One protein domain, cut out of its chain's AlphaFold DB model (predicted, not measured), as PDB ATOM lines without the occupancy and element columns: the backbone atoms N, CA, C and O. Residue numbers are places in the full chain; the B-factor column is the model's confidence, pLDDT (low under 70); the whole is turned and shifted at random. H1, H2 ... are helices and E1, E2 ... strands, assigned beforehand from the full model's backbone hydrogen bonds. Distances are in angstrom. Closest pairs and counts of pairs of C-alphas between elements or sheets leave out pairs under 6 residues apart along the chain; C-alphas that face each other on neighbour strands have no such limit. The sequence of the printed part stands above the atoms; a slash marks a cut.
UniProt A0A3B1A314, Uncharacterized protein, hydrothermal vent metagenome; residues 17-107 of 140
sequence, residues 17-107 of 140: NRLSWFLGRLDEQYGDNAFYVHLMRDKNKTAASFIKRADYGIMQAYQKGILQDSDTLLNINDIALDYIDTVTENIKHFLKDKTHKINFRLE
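Overview. This is residues 17 to 107 of the 140 residues of an uncharacterized protein of hydrothermal vent metagenome (UniProt A0A3B1A314). One long helix, H5, makes a spine, and the other parts are set along it: H3 and H4 pack on it toward its first residues, H1 and H2 toward its last. A small parallel ribbon of two strands, E1 and E2, lies beside its last residues, 88 to 95, and the loop of residues 68 to 73 sticks out. Look for 91 residues with five named helices and two named strands, in the order H1 H2 E1 H3 H4 H5 E2; the class is mostly helix. The whole is only just compact, close to loose, with a radius of gyration of the C-alphas of 14.6 A, and spans 44 by 29 by 18 A, only just elongated.

Along the chain. Find C-alpha 17 at (-31.146, 39.900, -12.892); there H1 begins and runs to residue 21. H2 follows, residues 23 to 30, then E1, residues 36 to 40, 12.6 A long. Next read H3, residues 43 to 51, 12.2 A, and H4, residues 57 to 66, 12.8 A. Find C-alpha 76 at (-24.170, 37.879, -31.815); from there H5 runs 28.5 A to residue 95. E2, residues 101 to 105, is 13.2 A long and ends with C-alpha 105 at (-44.808, 37.391, -18.206).

Arrangement. Start at the hub, H5, which touches the four other helices. H1 only just touches its residues 87 to 91, with 3 pairs of C-alphas within 8 A; the closest C-alphas are those of Ser 20 and Val 87, 6.7 A. H2 touches residues 91 to 94, closest at Leu 23 and Phe 94, C-alphas 6.5 A apart, at a shallow tilt of 30 degrees, the same way. H3 touches residues 76 to 84, closest at Ala 47 and Ala 80, C-alphas 5.3 A apart, at a steep tilt of 59 degrees, opposite ways. H4 touches residues 79 to 83, closest at Gln 63 and Ile 79, C-alphas 6.9 A apart, about perpendicular at 86 degrees. H3 and H4 are close but not clearly touching. E1 and E2 are parallel, at 19 degrees; find N 40 and O 104 at 2.8 A and N 102 and O 36 at 2.9 A, both within hydrogen-bond range. With H3, H4 and H5 between them, they form a strand-helix-strand unit, two parallel neighbour strands joined through helices. In H2, H3, H4 and H5 every O i to N i+4 pair is within hydrogen-bond range; in H1 it is 0 of 1, beside 1 of 2 O i to N i+3 pairs.

Size, cuts and confidence. The two C-alphas farthest apart are those of Asn 33 and Leu 73, 44.8 A. The printed part has no cut, and no link is long. Look at residues 70 to 73 for pLDDT under 70; the mean of the printed part is 92.4.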
ATOM      1  N   ASN A  17     -31.399  40.930 -11.885       89.69
ATOM      2  CA  ASN A  17     -31.146  39.900 -12.892       89.69
ATOM      3  C   ASN A  17     -29.865  39.093 -12.624       89.69
ATOM      4  O   ASN A  17     -29.715  37.995 -13.153       89.69
ATOM      5  N   ARG A  18     -28.944  39.604 -11.798       91.31
ATOM      6  CA  ARG A  18     -27.700  38.918 -11.419       91.31
ATOM      7  C   ARG A  18     -27.925  37.797 -10.407       91.31
ATOM      8  O   ARG A  18     -27.001  37.022 -10.170       91.31
ATOM      9  N   LEU A  19     -29.117  37.683  -9.817       94.81
ATOM     10  CA  LEU A  19     -29.460  36.575  -8.920       94.81
ATOM     11  C   LEU A  19     -29.353  35.204  -9.597       94.81
ATOM     12  O   LEU A  19     -29.066  34.219  -8.920       94.81
ATOM     13  N   SER A  20     -29.484  35.143 -10.926       94.94
ATOM     14  CA  SER A  20     -29.295  33.915 -11.708       94.94
ATOM     15  C   SER A  20     -27.900  33.293 -11.567       94.94
ATOM     16  O   SER A  20     -27.738  32.100 -11.801       94.94
ATOM     17  N   TRP A  21     -26.899  34.058 -11.122       94.12
ATOM     18  CA  TRP A  21     -25.547  33.560 -10.839       94.12
ATOM     19  C   TRP A  21     -25.385  32.998  -9.422       94.12
ATOM     20  O   TRP A  21     -24.341  32.440  -9.089       94.12
ATOM     21  N   PHE A  22     -26.396  33.158  -8.569       95.50
ATOM     22  CA  PHE A  22     -26.349  32.791  -7.155       95.50
ATOM     23  C   PHE A  22     -27.402  31.746  -6.770       95.50
ATOM     24  O   PHE A  22     -27.641  31.561  -5.580       95.50
ATOM     25  N   LEU A  23     -28.001  31.039  -7.737       96.94
ATOM     26  CA  LEU A  23     -29.128  30.122  -7.504       96.94
ATOM     27  C   LEU A  23     -28.847  29.075  -6.417       96.94
ATOM     28  O   LEU A  23     -29.669  28.909  -5.528       96.94
ATOM     29  N   GLY A  24     -27.666  28.447  -6.401       96.50
ATOM     30  CA  GLY A  24     -27.318  27.484  -5.345       96.50
ATOM     31  C   GLY A  24     -27.217  28.108  -3.947       96.50
ATOM     32  O   GLY A  24     -27.617  27.503  -2.963       96.50
ATOM     33  N   ARG A  25     -26.742  29.356  -3.849       95.62
ATOM     34  CA  ARG A  25     -26.663  30.077  -2.566       95.62
ATOM     35  C   ARG A  25     -28.021  30.614  -2.121       95.62
ATOM     36  O   ARG A  25     -28.253  30.762  -0.928       95.62
ATOM     37  N   LEU A  26     -28.897  30.941  -3.071       96.12
ATOM     38  CA  LEU A  26     -30.292  31.269  -2.791       96.12
ATOM     39  C   LEU A  26     -31.045  30.032  -2.297       96.12
ATOM     40  O   LEU A  26     -31.805  30.146  -1.343       96.12
ATOM     41  N   ASP A  27     -30.781  28.863  -2.885       97.00
ATOM     42  CA  ASP A  27     -31.334  27.585  -2.430       97.00
ATOM     43  C   ASP A  27     -30.915  27.268  -0.994       97.00
ATOM     44  O   ASP A  27     -31.760  26.990  -0.150       97.00
ATOM     45  N   GLU A  28     -29.623  27.401  -0.690       95.62
ATOM     46  CA  GLU A  28     -29.088  27.186   0.657       95.62
ATOM     47  C   GLU A  28     -29.687  28.161   1.685       95.62
ATOM     48  O   GLU A  28     -30.029  27.762   2.796       95.62
ATOM     49  N   GLN A  29     -29.824  29.440   1.323       95.56
ATOM     50  CA  GLN A  29     -30.280  30.484   2.244       95.56
ATOM     51  C   GLN A  29     -31.800  30.492   2.451       95.56
ATOM     52  O   GLN A  29     -32.264  30.768   3.557       95.56
ATOM     53  N   TYR A  30     -32.575  30.258   1.390       96.00
ATOM     54  CA  TYR A  30     -34.027  30.447   1.393       96.00
ATOM     55  C   TYR A  30     -34.805  29.172   1.095       96.00
ATOM     56  O   TYR A  30     -35.900  29.021   1.633       96.00
ATOM     57  N   GLY A  31     -34.267  28.247   0.298       96.06
ATOM     58  CA  GLY A  31     -34.911  26.972  -0.021       96.06
ATOM     59  C   GLY A  31     -36.362  27.166  -0.455       96.06
ATOM     60  O   GLY A  31     -36.639  27.950  -1.355       96.06
ATOM     61  N   ASP A  32     -37.298  26.502   0.215       97.00
ATOM     62  CA  ASP A  32     -38.737  26.633  -0.055       97.00
ATOM     63  C   ASP A  32     -39.440  27.720   0.789       97.00
ATOM     64  O   ASP A  32     -40.655  27.868   0.746       97.00
ATOM     65  N   ASN A  33     -38.686  28.509   1.562       95.44
ATOM     66  CA  ASN A  33     -39.228  29.534   2.466       95.44
ATOM     67  C   ASN A  33     -39.376  30.920   1.814       95.44
ATOM     68  O   ASN A  33     -39.756  31.877   2.489       95.44
ATOM     69  N   ALA A  34     -39.044  31.055   0.531       96.31
ATOM     70  CA  ALA A  34     -39.225  32.283  -0.233       96.31
ATOM     71  C   ALA A  34     -40.255  32.086  -1.346       96.31
ATOM     72  O   ALA A  34     -40.445  30.984  -1.854       96.31
ATOM     73  N   PHE A  35     -40.888  33.187  -1.747       97.62
ATOM     74  CA  PHE A  35     -41.758  33.216  -2.912       97.62
ATOM     75  C   PHE A  35     -40.955  33.627  -4.148       97.62
ATOM     76  O   PHE A  35     -40.441  34.745  -4.224       97.62
ATOM     77  N   TYR A  36     -40.847  32.733  -5.126       98.06
ATOM     78  CA  TYR A  36     -40.015  32.947  -6.305       98.06
ATOM     79  C   TYR A  36     -40.818  33.450  -7.504       98.06
ATOM     80  O   TYR A  36     -41.801  32.840  -7.922       98.06
ATOM     81  N   VAL A  37     -40.343  34.528  -8.124       98.06
ATOM     82  CA  VAL A  37     -40.934  35.081  -9.347       98.06
ATOM     83  C   VAL A  37     -39.949  34.920 -10.496       98.06
ATOM     84  O   VAL A  37     -38.903  35.567 -10.524       98.06
ATOM     85  N   HIS A  38     -40.286  34.077 -11.471       97.62
ATOM     86  CA  HIS A  38     -39.535  34.019 -12.720       97.62
ATOM     87  C   HIS A  38     -40.119  35.028 -13.708       97.62
ATOM     88  O   HIS A  38     -41.131  34.767 -14.359       97.62
ATOM     89  N   LEU A  39     -39.480  36.195 -13.792       96.25
ATOM     90  CA  LEU A  39     -39.878  37.262 -14.702       96.25
ATOM     91  C   LEU A  39     -39.389  36.974 -16.125       96.25
ATOM     92  O   LEU A  39     -38.189  36.906 -16.384       96.25
ATOM     93  N   MET A  40     -40.328  36.837 -17.051       95.50
ATOM     94  CA  MET A  40     -40.093  36.439 -18.431       95.50
ATOM     95  C   MET A  40     -40.643  37.478 -19.408       95.50
ATOM     96  O   MET A  40     -41.604  38.197 -19.136       95.50
ATOM     97  N   ARG A  41     -40.046  37.508 -20.593       95.38
ATOM     98  CA  ARG A  41     -40.484  38.283 -21.754       95.38
ATOM     99  C   ARG A  41     -40.312  37.410 -22.989       95.38
ATOM    100  O   ARG A  41     -39.584  36.418 -22.949       95.38
ATOM    101  N   ASP A  42     -40.944  37.782 -24.093       96.69
ATOM    102  CA  ASP A  42     -40.638  37.227 -25.404       96.69
ATOM    103  C   ASP A  42     -39.119  37.112 -25.634       96.69
ATOM    104  O   ASP A  42     -38.355  38.071 -25.452       96.69
ATOM    105  N   LYS A  43     -38.689  35.907 -26.021       96.38
ATOM    106  CA  LYS A  43     -37.273  35.547 -26.139       96.38
ATOM    107  C   LYS A  43     -36.565  36.409 -27.180       96.38
ATOM    108  O   LYS A  43     -35.489  36.929 -26.902       96.38
ATOM    109  N   ASN A  44     -37.188  36.633 -28.335       96.12
ATOM    110  CA  ASN A  44     -36.584  37.401 -29.424       96.12
ATOM    111  C   ASN A  44     -36.475  38.888 -29.071       96.12
ATOM    112  O   ASN A  44     -35.436  39.507 -29.294       96.12
ATOM    113  N   LYS A  45     -37.503  39.468 -28.438       95.62
ATOM    114  CA  LYS A  45     -37.435  40.842 -27.908       95.62
ATOM    115  C   LYS A  45     -36.371  40.987 -26.819       95.62
ATOM    116  O   LYS A  45     -35.745  42.041 -26.702       95.62
ATOM    117  N   THR A  46     -36.169  39.945 -26.016       95.25
ATOM    118  CA  THR A  46     -35.117  39.905 -24.995       95.25
ATOM    119  C   THR A  46     -33.738  39.845 -25.644       95.25
ATOM    120  O   THR A  46     -32.893  40.676 -25.317       95.25
ATOM    121  N   ALA A  47     -33.535  38.964 -26.628       95.56
ATOM    122  CA  ALA A  47     -32.293  38.869 -27.394       95.56
ATOM    123  C   ALA A  47     -31.946  40.208 -28.055       95.56
ATOM    124  O   ALA A  47     -30.855  40.730 -27.841       95.56
ATOM    125  N   ALA A  48     -32.907  40.846 -28.730       94.44
ATOM    126  CA  ALA A  48     -32.726  42.169 -29.327       94.44
ATOM    127  C   ALA A  48     -32.274  43.235 -28.306       94.44
ATOM    128  O   ALA A  48     -31.441  44.082 -28.619       94.44
ATOM    129  N   SER A  49     -32.783  43.183 -27.069       91.44
ATOM    130  CA  SER A  49     -32.358  44.074 -25.978       91.44
ATOM    131  C   SER A  49     -30.914  43.813 -25.532       91.44
ATOM    132  O   SER A  49     -30.176  44.757 -25.249       91.44
ATOM    133  N   PHE A  50     -30.491  42.546 -25.483       91.69
ATOM    134  CA  PHE A  50     -29.124  42.168 -25.113       91.69
ATOM    135  C   PHE A  50     -28.103  42.458 -26.214       91.69
ATOM    136  O   PHE A  50     -27.014  42.933 -25.901       91.69
ATOM    137  N   ILE A  51     -28.463  42.271 -27.488       92.69
ATOM    138  CA  ILE A  51     -27.589  42.560 -28.637       92.69
ATOM    139  C   ILE A  51     -27.150  44.031 -28.648       92.69
ATOM    140  O   ILE A  51     -25.987  44.315 -28.920       92.69
ATOM    141  N   LYS A  52     -28.021  44.972 -28.247       89.62
ATOM    142  CA  LYS A  52     -27.658  46.399 -28.089       89.62
ATOM    143  C   LYS A  52     -26.485  46.637 -27.115       89.62
ATOM    144  O   LYS A  52     -25.936  47.734 -27.078       89.62
ATOM    145  N   ARG A  53     -26.136  45.645 -26.290       83.19
ATOM    146  CA  ARG A  53     -25.081  45.691 -25.266       83.19
ATOM    147  C   ARG A  53     -24.019  44.614 -25.496       83.19
ATOM    148  O   ARG A  53     -23.368  44.203 -24.548       83.19
ATOM    149  N   ALA A  54     -23.865  44.127 -26.727       83.06
ATOM    150  CA  ALA A  54     -22.934  43.051 -27.065       83.06
ATOM    151  C   ALA A  54     -21.494  43.325 -26.598       83.06
ATOM    152  O   ALA A  54     -20.838  42.447 -26.041       83.06
ATOM    153  N   ASP A  55     -21.037  44.565 -26.764       82.31
ATOM    154  CA  ASP A  55     -19.637  44.934 -26.545       82.31
ATOM    155  C   ASP A  55     -19.265  45.174 -25.075       82.31
ATOM    156  O   ASP A  55     -18.100  45.438 -24.776       82.31
ATOM    157  N   TYR A  56     -20.217  45.097 -24.137       83.69
ATOM    158  CA  TYR A  56     -19.958  45.347 -22.717       83.69
ATOM    159  C   TYR A  56     -20.913  44.587 -21.786       83.69
ATOM    160  O   TYR A  56     -21.943  44.044 -22.178       83.69
ATOM    161  N   GLY A  57     -20.582  44.549 -20.496       87.75
ATOM    162  CA  GLY A  57     -21.438  43.921 -19.492       87.75
ATOM    163  C   GLY A  57     -21.593  42.413 -19.708       87.75
ATOM    164  O   GLY A  57     -20.629  41.712 -20.013       87.75
ATOM    165  N   ILE A  58     -22.806  41.899 -19.491       90.56
ATOM    166  CA  ILE A  58     -23.012  40.451 -19.375       90.56
ATOM    167  C   ILE A  58     -22.852  39.696 -20.695       90.56
ATOM    168  O   ILE A  58     -22.380  38.567 -20.668       90.56
ATOM    169  N   MET A  59     -23.174  40.312 -21.837       91.50
ATOM    170  CA  MET A  59     -23.010  39.662 -23.141       91.50
ATOM    171  C   MET A  59     -21.540  39.393 -23.442       91.50
ATOM    172  O   MET A  59     -21.173  38.263 -23.758       91.50
ATOM    173  N   GLN A  60     -20.683  40.397 -23.248       90.12
ATOM    174  CA  GLN A  60     -19.243  40.233 -23.411       90.12
ATOM    175  C   GLN A  60     -18.670  39.218 -22.411       90.12
ATOM    176  O   GLN A  60     -17.843  38.388 -22.787       90.12
ATOM    177  N   ALA A  61     -19.104  39.268 -21.146       91.88
ATOM    178  CA  ALA A  61     -18.654  38.325 -20.123       91.88
ATOM    179  C   ALA A  61     -19.070  36.881 -20.446       91.88
ATOM    180  O   ALA A  61     -18.279  35.961 -20.255       91.88
ATOM    181  N   TYR A  62     -20.282  36.683 -20.968       92.56
ATOM    182  CA  TYR A  62     -20.758  35.374 -21.393       92.56
ATOM    183  C   TYR A  62     -19.964  34.858 -22.595       92.56
ATOM    184  O   TYR A  62     -19.378  33.783 -22.517       92.56
ATOM    185  N   GLN A  63     -19.843  35.659 -23.656       90.50
ATOM    186  CA  GLN A  63     -19.101  35.284 -24.863       90.50
ATOM    187  C   GLN A  63     -17.633  34.951 -24.562       90.50
ATOM    188  O   GLN A  63     -17.152  33.865 -24.872       90.50
ATOM    189  N   LYS A  64     -16.904  35.888 -23.950       89.12
ATOM    190  CA  LYS A  64     -15.448  35.769 -23.796       89.12
ATOM    191  C   LYS A  64     -15.041  34.980 -22.558       89.12
ATOM    192  O   LYS A  64     -13.970  34.388 -22.533       89.12
ATOM    193  N   GLY A  65     -15.858  35.023 -21.507       90.06
ATOM    194  CA  GLY A  65     -15.544  34.409 -20.219       90.06
ATOM    195  C   GLY A  65     -16.126  33.010 -20.058       90.06
ATOM    196  O   GLY A  65     -15.414  32.119 -19.604       90.06
ATOM    197  N   ILE A  66     -17.401  32.819 -20.415       91.69
ATOM    198  CA  ILE A  66     -18.112  31.547 -20.206       91.69
ATOM    199  C   ILE A  66     -17.968  30.623 -21.409       91.69
ATOM    200  O   ILE A  66     -17.515  29.496 -21.248       91.69
ATOM    201  N   LEU A  67     -18.304  31.103 -22.610       90.81
ATOM    202  CA  LEU A  67     -18.132  30.315 -23.834       90.81
ATOM    203  C   LEU A  67     -16.656  30.194 -24.236       90.81
ATOM    204  O   LEU A  67     -16.315  29.310 -25.015       90.81
ATOM    205  N   GLN A  68     -15.792  31.066 -23.691       86.38
ATOM    206  CA  GLN A  68     -14.368  31.168 -24.038       86.38
ATOM    207  C   GLN A  68     -14.147  31.237 -25.550       86.38
ATOM    208  O   GLN A  68     -13.162  30.718 -26.076       86.38
ATOM    209  N   ASP A  69     -15.085  31.874 -26.249       76.38
ATOM    210  CA  ASP A  69     -15.030  31.950 -27.693       76.38
ATOM    211  C   ASP A  69     -13.882  32.871 -28.110       76.38
ATOM    212  O   ASP A  69     -13.788  34.030 -27.688       76.38
ATOM    213  N   SER A  70     -12.976  32.306 -28.903       61.81
ATOM    214  CA  SER A  70     -11.793  32.990 -29.422       61.81
ATOM    215  C   SER A  70     -11.973  33.456 -30.866       61.81
ATOM    216  O   SER A  70     -11.157  34.249 -31.336       61.81
ATOM    217  N   ASP A  71     -13.053  33.034 -31.538       61.09
ATOM    218  CA  ASP A  71     -13.302  33.318 -32.948       61.09
ATOM    219  C   ASP A  71     -14.420  34.349 -33.148       61.09
ATOM    220  O   ASP A  71     -15.535  34.250 -32.647       61.09
ATOM    221  N   THR A  72     -14.158  35.344 -33.991       59.56
ATOM    222  CA  THR A  72     -15.103  36.411 -34.372       59.56
ATOM    223  C   THR A  72     -16.264  35.950 -35.274       59.56
ATOM    224  O   THR A  72     -16.943  36.786 -35.865       59.56
ATOM    225  N   LEU A  73     -16.477  34.640 -35.435       61.44
ATOM    226  CA  LEU A  73     -17.414  34.071 -36.413       61.44
ATOM    227  C   LEU A  73     -18.804  33.757 -35.845       61.44
ATOM    228  O   LEU A  73     -19.729  33.540 -36.629       61.44
ATOM    229  N   LEU A  74     -18.986  33.747 -34.521       70.44
ATOM    230  CA  LEU A  74     -20.311  33.536 -33.943       70.44
ATOM    231  C   LEU A  74     -21.203  34.766 -34.134       70.44
ATOM    232  O   LEU A  74     -20.852  35.900 -33.803       70.44
ATOM    233  N   ASN A  75     -22.407  34.521 -34.651       87.75
ATOM    234  CA  ASN A  75     -23.431  35.542 -34.780       87.75
ATOM    235  C   ASN A  75     -23.876  35.993 -33.381       87.75
ATOM    236  O   ASN A  75     -24.327  35.187 -32.567       87.75
ATOM    237  N   ILE A  76     -23.800  37.298 -33.112       89.81
ATOM    238  CA  ILE A  76     -24.170  37.879 -31.815       89.81
ATOM    239  C   ILE A  76     -25.609  37.559 -31.394       89.81
ATOM    240  O   ILE A  76     -25.904  37.463 -30.203       89.81
ATOM    241  N   ASN A  77     -26.507  37.370 -32.363       93.38
ATOM    242  CA  ASN A  77     -27.869  36.945 -32.091       93.38
ATOM    243  C   ASN A  77     -27.913  35.533 -31.499       93.38
ATOM    244  O   ASN A  77     -28.645  35.305 -30.541       93.38
ATOM    245  N   ASP A  78     -27.105  34.615 -32.021       92.56
ATOM    246  CA  ASP A  78     -27.069  33.233 -31.545       92.56
ATOM    247  C   ASP A  78     -26.461  33.169 -30.143       92.56
ATOM    248  O   ASP A  78     -27.018  32.510 -29.271       92.56
ATOM    249  N   ILE A  79     -25.420  33.968 -29.877       92.88
ATOM    250  CA  ILE A  79     -24.856  34.131 -28.527       92.88
ATOM    251  C   ILE A  79     -25.919  34.665 -27.555       92.88
ATOM    252  O   ILE A  79     -26.024  34.198 -26.423       92.88
ATOM    253  N   ALA A  80     -26.721  35.650 -27.972       94.81
ATOM    254  CA  ALA A  80     -27.769  36.210 -27.122       94.81
ATOM    255  C   ALA A  80     -28.888  35.198 -26.841       94.81
ATOM    256  O   ALA A  80     -29.374  35.124 -25.711       94.81
ATOM    257  N   LEU A  81     -29.299  34.420 -27.845       96.06
ATOM    258  CA  LEU A  81     -30.306  33.373 -27.680       96.06
ATOM    259  C   LEU A  81     -29.805  32.253 -26.764       96.06
ATOM    260  O   LEU A  81     -30.547  31.852 -25.868       96.06
ATOM    261  N   ASP A  82     -28.561  31.814 -26.948       95.31
ATOM    262  CA  ASP A  82     -27.909  30.799 -26.118       95.31
ATOM    263  C   ASP A  82     -27.762  31.255 -24.659       95.31
ATOM    264  O   ASP A  82     -28.115  30.524 -23.734       95.31
ATOM    265  N   TYR A  83     -27.350  32.508 -24.437       95.25
ATOM    266  CA  TYR A  83     -27.317  33.110 -23.105       95.25
ATOM    267  C   TYR A  83     -28.694  33.073 -22.426       95.25
ATOM    268  O   TYR A  83     -28.815  32.683 -21.260       95.25
ATOM    269  N   ILE A  84     -29.742  33.480 -23.151       96.38
ATOM    270  CA  ILE A  84     -31.109  33.494 -22.622       96.38
ATOM    271  C   ILE A  84     -31.566  32.076 -22.286       96.38
ATOM    272  O   ILE A  84     -32.141  31.885 -21.216       96.38
ATOM    273  N   ASP A  85     -31.303  31.095 -23.152       97.44
ATOM    274  CA  ASP A  85     -31.655  29.697 -22.893       97.44
ATOM    275  C   ASP A  85     -30.920  29.162 -21.670       97.44
ATOM    276  O   ASP A  85     -31.557  28.658 -20.750       97.44
ATOM    277  N   THR A  86     -29.608  29.365 -21.597       97.19
ATOM    278  CA  THR A  86     -28.776  28.903 -20.483       97.19
ATOM    279  C   THR A  86     -29.269  29.448 -19.144       97.19
ATOM    280  O   THR A  86     -29.494  28.689 -18.198       97.19
ATOM    281  N   VAL A  87     -29.501  30.760 -19.047       97.25
ATOM    282  CA  VAL A  87     -30.025  31.366 -17.814       97.25
ATOM    283  C   VAL A  87     -31.439  30.864 -17.508       97.25
ATOM    284  O   VAL A  87     -31.739  30.549 -16.356       97.25
ATOM    285  N   THR A  88     -32.295  30.750 -18.525       97.81
ATOM    286  CA  THR A  88     -33.679  30.279 -18.374       97.81
ATOM    287  C   THR A  88     -33.735  28.845 -17.853       97.81
ATOM    288  O   THR A  88     -34.491  28.563 -16.921       97.81
ATOM    289  N   GLU A  89     -32.940  27.938 -18.416       98.25
ATOM    290  CA  GLU A  89     -32.907  26.535 -18.005       98.25
ATOM    291  C   GLU A  89     -32.315  26.370 -16.602       98.25
ATOM    292  O   GLU A  89     -32.853  25.605 -15.800       98.25
ATOM    293  N   ASN A  90     -31.299  27.159 -16.240       98.25
ATOM    294  CA  ASN A  90     -30.773  27.183 -14.874       98.25
ATOM    295  C   ASN A  90     -31.837  27.622 -13.859       98.25
ATOM    296  O   ASN A  90     -32.004  26.979 -12.819       98.25
ATOM    297  N   ILE A  91     -32.599  28.680 -14.165       98.38
ATOM    298  CA  ILE A  91     -33.701  29.143 -13.308       98.38
ATOM    299  C   ILE A  91     -34.793  28.072 -13.214       98.38
ATOM    300  O   ILE A  91     -35.230  27.748 -12.113       98.38
ATOM    301  N   LYS A  92     -35.214  27.472 -14.335       98.19
ATOM    302  CA  LYS A  92     -36.201  26.378 -14.326       98.19
ATOM    303  C   LYS A  92     -35.737  25.204 -13.471       98.19
ATOM    304  O   LYS A  92     -36.534  24.659 -12.710       98.19
ATOM    305  N   HIS A  93     -34.463  24.830 -13.573       98.50
ATOM    306  CA  HIS A  93     -33.892  23.761 -12.767       98.50
ATOM    307  C   HIS A  93     -33.919  24.096 -11.276       98.50
ATOM    308  O   HIS A  93     -34.323  23.256 -10.479       98.50
ATOM    309  N   PHE A  94     -33.522  25.313 -10.902       98.19
ATOM    310  CA  PHE A  94     -33.573  25.789  -9.520       98.19
ATOM    311  C   PHE A  94     -35.002  25.796  -8.959       98.19
ATOM    312  O   PHE A  94     -35.233  25.405  -7.819       98.19
ATOM    313  N   LEU A  95     -35.974  26.205  -9.775       98.44
ATOM    314  CA  LEU A  95     -37.365  26.319  -9.357       98.44
ATOM    315  C   LEU A  95     -38.126  24.993  -9.366       98.44
ATOM    316  O   LEU A  95     -39.247  24.968  -8.865       98.44
ATOM    317  N   LYS A  96     -37.601  23.911  -9.953       97.81
ATOM    318  CA  LYS A  96     -38.367  22.684 -10.260       97.81
ATOM    319  C   LYS A  96     -39.112  22.096  -9.054       97.81
ATOM    320  O   LYS A  96     -40.233  21.625  -9.212       97.81
ATOM    321  N   ASP A  97     -38.533  22.203  -7.866       97.19
ATOM    322  CA  ASP A  97     -38.995  21.620  -6.605       97.19
ATOM    323  C   ASP A  97     -39.534  22.650  -5.598       97.19
ATOM    324  O   ASP A  97     -39.970  22.264  -4.521       97.19
ATOM    325  N   LYS A  98     -39.557  23.941  -5.950       98.06
ATOM    326  CA  LYS A  98     -40.121  24.997  -5.099       98.06
ATOM    327  C   LYS A  98     -41.645  24.988  -5.155       98.06
ATOM    328  O   LYS A  98     -42.216  24.934  -6.253       98.06
ATOM    329  N   THR A  99     -42.292  25.071  -4.002       97.75
ATOM    330  CA  THR A  99     -43.747  25.127  -3.853       97.75
ATOM    331  C   THR A  99     -44.265  26.534  -4.113       97.75
ATOM    332  O   THR A  99     -45.234  26.707  -4.850       97.75
ATOM    333  N   HIS A 100     -43.585  27.548  -3.579       96.94
ATOM    334  CA  HIS A 100     -44.005  28.944  -3.680       96.94
ATOM    335  C   HIS A 100     -43.327  29.643  -4.858       96.94
ATOM    336  O   HIS A 100     -42.275  30.268  -4.721       96.94
ATOM    337  N   LYS A 101     -43.913  29.510  -6.052       97.56
ATOM    338  CA  LYS A 101     -43.368  30.112  -7.273       97.56
ATOM    339  C   LYS A 101     -44.439  30.507  -8.280       97.56
ATOM    340  O   LYS A 101     -45.463  29.840  -8.397       97.56
ATOM    341  N   ILE A 102     -44.133  31.517  -9.093       97.50
ATOM    342  CA  ILE A 102     -44.920  31.880 -10.276       97.50
ATOM    343  C   ILE A 102     -44.023  32.151 -11.483       97.50
ATOM    344  O   ILE A 102     -42.903  32.653 -11.362       97.50
ATOM    345  N   ASN A 103     -44.560  31.866 -12.668       97.19
ATOM    346  CA  ASN A 103     -44.054  32.442 -13.908       97.19
ATOM    347  C   ASN A 103     -44.780  33.766 -14.133       97.19
ATOM    348  O   ASN A 103     -46.007  33.793 -14.133       97.19
ATOM    349  N   PHE A 104     -44.028  34.839 -14.341       97.50
ATOM    350  CA  PHE A 104     -44.573  36.171 -14.576       97.50
ATOM    351  C   PHE A 104     -44.157  36.621 -15.967       97.50
ATOM    352  O   PHE A 104     -42.964  36.730 -16.245       97.50
ATOM    353  N   ARG A 105     -45.106  36.922 -16.852       96.44
ATOM    354  CA  ARG A 105     -44.808  37.391 -18.206       96.44
ATOM    355  C   ARG A 105     -45.063  38.883 -18.333       96.44
ATOM    356  O   ARG A 105     -46.163  39.360 -18.081       96.44
ATOM    357  N   LEU A 106     -44.068  39.619 -18.821       93.94
ATOM    358  CA  LEU A 106     -44.193  41.062 -19.039       93.94
ATOM    359  C   LEU A 106     -45.305  41.424 -20.033       93.94
ATOM    360  O   LEU A 106     -45.916  42.477 -19.899       93.94
ATOM    361  N   GLU A 107     -45.600  40.563 -21.010       94.56
ATOM    362  CA  GLU A 107     -46.701  40.796 -21.954       94.56
ATOM    363  C   GLU A 107     -48.096  40.706 -21.312       94.56
ATOM    364  O   GLU A 107     -49.060  41.202 -21.893       94.56
TER     365      GLU A 107